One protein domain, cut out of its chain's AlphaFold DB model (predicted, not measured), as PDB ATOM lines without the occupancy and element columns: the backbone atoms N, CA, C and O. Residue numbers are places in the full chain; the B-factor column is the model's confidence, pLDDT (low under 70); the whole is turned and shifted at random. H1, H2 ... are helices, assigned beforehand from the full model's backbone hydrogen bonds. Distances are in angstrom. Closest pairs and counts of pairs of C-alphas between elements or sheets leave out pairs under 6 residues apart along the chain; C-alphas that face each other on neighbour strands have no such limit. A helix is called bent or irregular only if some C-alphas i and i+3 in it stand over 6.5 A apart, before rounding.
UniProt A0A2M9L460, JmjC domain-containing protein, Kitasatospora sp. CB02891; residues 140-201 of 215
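Overview. This is residues 140 to 201 of the 215 residues of the protein "JmjC domain-containing protein" of Kitasatospora sp. CB02891 (UniProt A0A2M9L460). A loose, elongated frame: H1 crosses the long helix H4 near H4's last residues and packs on H5, while short H2 and H3 lead to H4's other end, where the link of residues 165 to 168 folds the chain back into H4. The 62 printed residues hold five named helices, H1 to H5, all helix by class; the radius of gyration of the C-alphas is 13.6 A, the spans 39 by 21 by 20 A.

Along the chain. Find C-alpha 140 at (53.298, 43.042, 28.351); H1, residues 140 to 151, runs 18.7 A. H2 is residues 153 to 156, H3 161 to 164. H4, residues 169 to 186, runs 25.6 A; H5, residues 189 to 200, is irregular, with C-alphas 191 and 194 7.5 A apart, and ends with C-alpha 200 at (54.259, 48.540, 23.783).

Arrangement. H1 touches H5, closest C-alphas Ala 144 and Val 196, 5.4 A. Residues 145 to 149 alone touch H4, about perpendicular at 87 degrees, closest C-alphas Ala 149 and His 183, 6.8 A. O i to N i+4 pairs are within hydrogen-bond range throughout H4, 5 of 8 in H1, 6 of 8 in H5.

Size, cuts and confidence. The printed part has no cut; the farthest C-alphas, Glu 167 and Phe 201, are 39.9 A apart. No printed residue is under 70 in pLDDT.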
ATOM      1  N   ASP A 140      53.759  41.938  29.206       92.25
ATOM      2  CA  ASP A 140      53.298  43.042  28.351       92.25
ATOM      3  C   ASP A 140      53.107  42.564  26.905       92.25
ATOM      4  O   ASP A 140      52.093  42.867  26.273       92.25
ATOM      5  N   LEU A 141      54.046  41.754  26.400       93.50
ATOM      6  CA  LEU A 141      53.944  41.135  25.076       93.50
ATOM      7  C   LEU A 141      52.798  40.124  25.030       93.50
ATOM      8  O   LEU A 141      52.032  40.120  24.073       93.50
ATOM      9  N   ALA A 142      52.647  39.293  26.063       94.44
ATOM     10  CA  ALA A 142      51.560  38.322  26.139       94.44
ATOM     11  C   ALA A 142      50.184  39.010  26.137       94.44
ATOM     12  O   ALA A 142      49.295  38.603  25.391       94.44
ATOM     13  N   LYS A 143      50.021  40.093  26.911       94.00
ATOM     14  CA  LYS A 143      48.813  40.932  26.904       94.00
ATOM     15  C   LYS A 143      48.548  41.501  25.509       94.00
ATOM     16  O   LYS A 143      47.424  41.398  25.025       94.00
ATOM     17  N   ALA A 144      49.569  42.050  24.850       94.50
ATOM     18  CA  ALA A 144      49.442  42.592  23.497       94.50
ATOM     19  C   ALA A 144      49.065  41.512  22.466       94.50
ATOM     20  O   ALA A 144      48.174  41.738  21.652       94.50
ATOM     21  N   LEU A 145      49.674  40.323  22.537       94.69
ATOM     22  CA  LEU A 145      49.354  39.183  21.674       94.69
ATOM     23  C   LEU A 145      47.913  38.714  21.866       94.69
ATOM     24  O   LEU A 145      47.192  38.556  20.888       94.69
ATOM     25  N   VAL A 146      47.454  38.548  23.109       95.38
ATOM     26  CA  VAL A 146      46.048  38.216  23.391       95.38
ATOM     27  C   VAL A 146      45.118  39.313  22.870       95.38
ATOM     28  O   VAL A 146      44.062  39.012  22.319       95.38
ATOM     29  N   HIS A 147      45.515  40.583  22.972       94.75
ATOM     30  CA  HIS A 147      44.709  41.705  22.497       94.75
ATOM     31  C   HIS A 147      44.496  41.709  20.974       94.75
ATOM     32  O   HIS A 147      43.468  42.207  20.519       94.75
ATOM     33  N   THR A 148      45.385  41.095  20.183       94.31
ATOM     34  CA  THR A 148      45.180  40.936  18.724       94.31
ATOM     35  C   THR A 148      43.903  40.163  18.385       94.31
ATOM     36  O   THR A 148      43.309  40.362  17.327       94.31
ATOM     37  N   ALA A 149      43.403  39.342  19.315       94.62
ATOM     38  CA  ALA A 149      42.143  38.629  19.162       94.62
ATOM     39  C   ALA A 149      40.932  39.567  18.997       94.62
ATOM     40  O   ALA A 149      39.887  39.128  18.520       94.62
ATOM     41  N   LEU A 150      41.061  40.857  19.338       93.19
ATOM     42  CA  LEU A 150      40.011  41.868  19.185       93.19
ATOM     43  C   LEU A 150      39.483  41.981  17.744       93.19
ATOM     44  O   LEU A 150      38.308  42.302  17.537       93.19
ATOM     45  N   GLU A 151      40.320  41.695  16.746       89.38
ATOM     46  CA  GLU A 151      39.925  41.712  15.332       89.38
ATOM     47  C   GLU A 151      38.856  40.652  15.018       89.38
ATOM     48  O   GLU A 151      38.011  40.839  14.139       89.38
ATOM     49  N   ARG A 152      38.818  39.575  15.806       92.31
ATOM     50  CA  ARG A 152      37.933  38.431  15.612       92.31
ATOM     51  C   ARG A 152      36.583  38.654  16.313       92.31
ATOM     52  O   ARG A 152      36.550  38.850  17.532       92.31
ATOM     53  N   PRO A 153      35.446  38.643  15.588       95.69
ATOM     54  CA  PRO A 153      34.125  38.891  16.175       95.69
ATOM     55  C   PRO A 153      33.781  37.980  17.358       95.69
ATOM     56  O   PRO A 153      33.129  38.425  18.300       95.69
ATOM     57  N   GLU A 154      34.251  36.735  17.351       94.00
ATOM     58  CA  GLU A 154      34.034  35.754  18.415       94.00
ATOM     59  C   GLU A 154      34.633  36.163  19.771       94.00
ATOM     60  O   GLU A 154      34.133  35.727  20.802       94.00
ATOM     61  N   PHE A 155      35.661  37.021  19.808       95.56
ATOM     62  CA  PHE A 155      36.201  37.584  21.058       95.56
ATOM     63  C   PHE A 155      35.481  38.865  21.503       95.56
ATOM     64  O   PHE A 155      35.697  39.345  22.613       95.56
ATOM     65  N   ARG A 156      34.618  39.425  20.647       96.38
ATOM     66  CA  ARG A 156      33.768  40.589  20.947       96.38
ATOM     67  C   ARG A 156      32.310  40.206  21.203       96.38
ATOM     68  O   ARG A 156      31.519  41.058  21.608       96.38
ATOM     69  N   ALA A 157      31.944  38.953  20.942       96.44
ATOM     70  CA  ALA A 157      30.611  38.435  21.194       96.44
ATOM     71  C   ALA A 157      30.296  38.466  22.699       96.44
ATOM     72  O   ALA A 157      31.135  38.141  23.537       96.44
ATOM     73  N   GLY A 158      29.071  38.866  23.044       96.56
ATOM     74  CA  GLY A 158      28.633  38.919  24.436       96.56
ATOM     75  C   GLY A 158      28.493  37.522  25.041       96.56
ATOM     76  O   GLY A 158      27.897  36.634  24.436       96.56
ATOM     77  N   ILE A 159      28.992  37.344  26.265       96.94
ATOM     78  CA  ILE A 159      28.751  36.140  27.064       96.94
ATOM     79  C   ILE A 159      27.444  36.336  27.840       96.94
ATOM     80  O   ILE A 159      27.270  37.339  28.533       96.94
ATOM     81  N   ALA A 160      26.509  35.389  27.722       97.62
ATOM     82  CA  ALA A 160      25.236  35.456  28.436       97.62
ATOM     83  C   ALA A 160      25.456  35.479  29.967       97.62
ATOM     84  O   ALA A 160      26.249  34.677  30.460       97.62
ATOM     85  N   PRO A 161      24.734  36.310  30.750       97.75
ATOM     86  CA  PRO A 161      24.971  36.433  32.194       97.75
ATOM     87  C   PRO A 161      24.890  35.116  32.980       97.75
ATOM     88  O   PRO A 161      25.655  34.919  33.920       97.75
ATOM     89  N   CYS A 162      24.023  34.180  32.575       97.75
ATOM     90  CA  CYS A 162      23.910  32.862  33.214       97.75
ATOM     91  C   CYS A 162      25.187  32.012  33.101       97.75
ATOM     92  O   CYS A 162      25.399  31.125  33.920       97.75
ATOM     93  N   ARG A 163      26.055  32.293  32.123       97.50
ATOM     94  CA  ARG A 163      27.343  31.613  31.926       97.50
ATOM     95  C   ARG A 163      28.463  32.155  32.820       97.50
ATOM     96  O   ARG A 163      29.532  31.554  32.882       97.50
ATOM     97  N   LEU A 164      28.224  33.278  33.496       97.56
ATOM     98  CA  LEU A 164      29.183  33.950  34.376       97.56
ATOM     99  C   LEU A 164      28.913  33.679  35.867       97.56
ATOM    100  O   LEU A 164      29.573  34.273  36.718       97.56
ATOM    101  N   THR A 165      27.951  32.811  36.203       98.25
ATOM    102  CA  THR A 165      27.724  32.388  37.594       98.25
ATOM    103  C   THR A 165      28.862  31.477  38.069       98.25
ATOM    104  O   THR A 165      29.491  30.827  37.230       98.25
ATOM    105  N   PRO A 166      29.146  31.382  39.383       98.31
ATOM    106  CA  PRO A 166      30.216  30.525  39.900       98.31
ATOM    107  C   PRO A 166      30.143  29.067  39.422       98.31
ATOM    108  O   PRO A 166      31.179  28.446  39.204       98.31
ATOM    109  N   GLU A 167      28.934  28.539  39.216       98.12
ATOM    110  CA  GLU A 167      28.689  27.165  38.770       98.12
ATOM    111  C   GLU A 167      29.069  26.951  37.295       98.12
ATOM    112  O   GLU A 167      29.616  25.907  36.949       98.12
ATOM    113  N   ASN A 168      28.816  27.946  36.436       98.00
ATOM    114  CA  ASN A 168      29.012  27.849  34.981       98.00
ATOM    115  C   ASN A 168      30.310  28.514  34.491       98.00
ATOM    116  O   ASN A 168      30.744  28.294  33.357       98.00
ATOM    117  N   LEU A 169      30.944  29.341  35.325       98.00
ATOM    118  CA  LEU A 169      32.165  30.062  34.978       98.00
ATOM    119  C   LEU A 169      33.318  29.125  34.571       98.00
ATOM    120  O   LEU A 169      33.976  29.449  33.585       98.00
ATOM    121  N   PRO A 170      33.569  27.969  35.223       98.56
ATOM    122  CA  PRO A 170      34.643  27.064  34.804       98.56
ATOM    123  C   PRO A 170      34.496  26.550  33.363       98.56
ATOM    124  O   PRO A 170      35.478  26.504  32.620       98.56
ATOM    125  N   GLU A 171      33.276  26.210  32.939       98.06
ATOM    126  CA  GLU A 171      32.995  25.782  31.561       98.06
ATOM    127  C   GLU A 171      33.207  26.941  30.580       98.06
ATOM    128  O   GLU A 171      33.906  26.808  29.580       98.06
ATOM    129  N   THR A 172      32.696  28.127  30.913       97.88
ATOM    130  CA  THR A 172      32.898  29.338  30.103       97.88
ATOM    131  C   THR A 172      34.375  29.716  29.977       97.88
ATOM    132  O   THR A 172      34.826  30.080  28.892       97.88
ATOM    133  N   LEU A 173      35.157  29.594  31.053       98.00
ATOM    134  CA  LEU A 173      36.605  29.801  31.021       98.00
ATOM    135  C   LEU A 173      37.305  28.748  30.161       98.00
ATOM    136  O   LEU A 173      38.244  29.092  29.453       98.00
ATOM    137  N   THR A 174      36.841  27.496  30.177       98.25
ATOM    138  CA  THR A 174      37.374  26.429  29.315       98.25
ATOM    139  C   THR A 174      37.159  26.758  27.838       98.25
ATOM    140  O   THR A 174      38.096  26.658  27.044       98.25
ATOM    141  N   ASP A 175      35.966  27.236  27.476       97.12
ATOM    142  CA  ASP A 175      35.650  27.656  26.108       97.12
ATOM    143  C   ASP A 175      36.525  28.832  25.652       97.12
ATOM    144  O   ASP A 175      37.153  28.772  24.588       97.12
ATOM    145  N   VAL A 176      36.615  29.888  26.474       97.12
ATOM    146  CA  VAL A 176      37.428  31.082  26.180       97.12
ATOM    147  C   VAL A 176      38.915  30.731  26.122       97.12
ATOM    148  O   VAL A 176      39.627  31.223  25.242       97.12
ATOM    149  N   LEU A 177      39.397  29.849  27.002       97.69
ATOM    150  CA  LEU A 177      40.772  29.357  26.977       97.69
ATOM    151  C   LEU A 177      41.055  28.615  25.672       97.69
ATOM    152  O   LEU A 177      42.029  28.930  24.995       97.69
ATOM    153  N   ALA A 178      40.189  27.679  25.275       96.94
ATOM    154  CA  ALA A 178      40.357  26.933  24.033       96.94
ATOM    155  C   ALA A 178      40.344  27.860  22.805       96.94
ATOM    156  O   ALA A 178      41.129  27.676  21.874       96.94
ATOM    157  N   GLN A 179      39.486  28.883  22.804       96.19
ATOM    158  CA  GLN A 179      39.447  29.903  21.757       96.19
ATOM    159  C   GLN A 179      40.730  30.745  21.721       96.19
ATOM    160  O   GLN A 179      41.292  30.949  20.646       96.19
ATOM    161  N   THR A 180      41.223  31.176  22.885       96.94
ATOM    162  CA  THR A 180      42.471  31.946  23.029       96.94
ATOM    163  C   THR A 180      43.674  31.135  22.565       96.94
ATOM    164  O   THR A 180      44.470  31.622  21.769       96.94
ATOM    165  N   VAL A 181      43.778  29.871  22.986       97.19
ATOM    166  CA  VAL A 181      44.850  28.963  22.560       97.19
ATOM    167  C   VAL A 181      44.817  28.761  21.050       97.19
ATOM    168  O   VAL A 181      45.858  28.878  20.414       97.19
ATOM    169  N   ARG A 182      43.640  28.521  20.451       96.56
ATOM    170  CA  ARG A 182      43.519  28.410  18.988       96.56
ATOM    171  C   ARG A 182      43.976  29.682  18.283       96.56
ATOM    172  O   ARG A 182      44.723  29.579  17.321       96.56
ATOM    173  N   HIS A 183      43.551  30.853  18.760       95.75
ATOM    174  CA  HIS A 183      43.962  32.139  18.192       95.75
ATOM    175  C   HIS A 183      45.480  32.305  18.207       95.75
ATOM    176  O   HIS A 183      46.082  32.523  17.158       95.75
ATOM    177  N   LEU A 184      46.098  32.124  19.376       96.00
ATOM    178  CA  LEU A 184      47.545  32.257  19.535       96.00
ATOM    179  C   LEU A 184      48.314  31.204  18.725       96.00
ATOM    180  O   LEU A 184      49.327  31.532  18.124       96.00
ATOM    181  N   ALA A 185      47.819  29.965  18.652       96.12
ATOM    182  CA  ALA A 185      48.458  28.884  17.898       96.12
ATOM    183  C   ALA A 185      48.434  29.098  16.374       96.12
ATOM    184  O   ALA A 185      49.281  28.553  15.673       96.12
ATOM    185  N   THR A 186      47.467  29.862  15.859       94.94
ATOM    186  CA  THR A 186      47.359  30.192  14.428       94.94
ATOM    187  C   THR A 186      47.916  31.570  14.072       94.94
ATOM    188  O   THR A 186      47.879  31.943  12.905       94.94
ATOM    189  N   THR A 187      48.370  32.348  15.056       94.94
ATOM    190  CA  THR A 187      48.915  33.692  14.827       94.94
ATOM    191  C   THR A 187      50.370  33.584  14.382       94.94
ATOM    192  O   THR A 187      51.197  33.065  15.131       94.94
ATOM    193  N   ASP A 188      50.693  34.104  13.198       94.94
ATOM    194  CA  ASP A 188      52.084  34.308  12.790       94.94
ATOM    195  C   ASP A 188      52.636  35.565  13.495       94.94
ATOM    196  O   ASP A 188      52.058  36.649  13.352       94.94
ATOM    197  N   PRO A 189      53.738  35.468  14.265       93.50
ATOM    198  CA  PRO A 189      54.374  36.631  14.874       93.50
ATOM    199  C   PRO A 189      54.702  37.755  13.881       93.50
ATOM    200  O   PRO A 189      54.658  38.925  14.267       93.50
ATOM    201  N   ALA A 190      55.011  37.432  12.621       94.75
ATOM    202  CA  ALA A 190      55.313  38.431  11.600       94.75
ATOM    203  C   ALA A 190      54.111  39.349  11.324       94.75
ATOM    204  O   ALA A 190      54.281  40.566  11.244       94.75
ATOM    205  N   ASP A 191      52.900  38.789  11.289       93.31
ATOM    206  CA  ASP A 191      51.672  39.527  10.977       93.31
ATOM    207  C   ASP A 191      51.262  40.486  12.104       93.31
ATOM    208  O   ASP A 191      50.661  41.532  11.864       93.31
ATOM    209  N   VAL A 192      51.609  40.155  13.352       93.44
ATOM    210  CA  VAL A 192      51.206  40.929  14.540       93.44
ATOM    211  C   VAL A 192      52.311  41.814  15.112       93.44
ATOM    212  O   VAL A 192      52.066  42.555  16.067       93.44
ATOM    213  N   THR A 193      53.519  41.773  14.543       94.12
ATOM    214  CA  THR A 193      54.691  42.497  15.064       94.12
ATOM    215  C   THR A 193      54.427  43.996  15.201       94.12
ATOM    216  O   THR A 193      54.689  44.572  16.260       94.12
ATOM    217  N   ASP A 194      53.856  44.632  14.176       91.69
ATOM    218  CA  ASP A 194      53.593  46.075  14.194       91.69
ATOM    219  C   ASP A 194      52.518  46.456  15.216       91.69
ATOM    220  O   ASP A 194      52.668  47.446  15.938       91.69
ATOM    221  N   ALA A 195      51.463  45.646  15.333       89.44
ATOM    222  CA  ALA A 195      50.394  45.859  16.304       89.44
ATOM    223  C   ALA A 195      50.907  45.716  17.746       89.44
ATOM    224  O   ALA A 195      50.663  46.586  18.588       89.44
ATOM    225  N   VAL A 196      51.684  44.663  18.023       91.50
ATOM    226  CA  VAL A 196      52.309  44.439  19.334       91.50
ATOM    227  C   VAL A 196      53.292  45.563  19.657       91.50
ATOM    228  O   VAL A 196      53.251  46.123  20.753       91.50
ATOM    229  N   ARG A 197      54.133  45.971  18.699       90.44
ATOM    230  CA  ARG A 197      55.063  47.093  18.877       90.44
ATOM    231  C   ARG A 197      54.318  48.392  19.188       90.44
ATOM    232  O   ARG A 197      54.710  49.103  20.111       90.44
ATOM    233  N   ALA A 198      53.245  48.699  18.463       88.00
ATOM    234  CA  ALA A 198      52.444  49.897  18.706       88.00
ATOM    235  C   ALA A 198      51.805  49.901  20.107       88.00
ATOM    236  O   ALA A 198      51.747  50.954  20.744       88.00
ATOM    237  N   ALA A 199      51.383  48.736  20.610       86.62
ATOM    238  CA  ALA A 199      50.845  48.593  21.963       86.62
ATOM    239  C   ALA A 199      51.908  48.813  23.056       86.62
ATOM    240  O   ALA A 199      51.613  49.408  24.092       86.62
ATOM    241  N   LEU A 200      53.151  48.376  22.828       84.44
ATOM    242  CA  LEU A 200      54.259  48.540  23.783       84.44
ATOM    243  C   LEU A 200      54.835  49.963  23.810       84.44
ATOM    244  O   LEU A 200      55.351  50.401  24.847       84.44
ATOM    245  N   PHE A 201      54.752  50.672  22.683       83.44
ATOM    246  CA  PHE A 201      55.289  52.020  22.487       83.44
ATOM    247  C   PHE A 201      54.198  52.975  21.979       83.44
ATOM    248  O   PHE A 201      54.265  53.454  20.841       83.44
TER     249      PHE A 201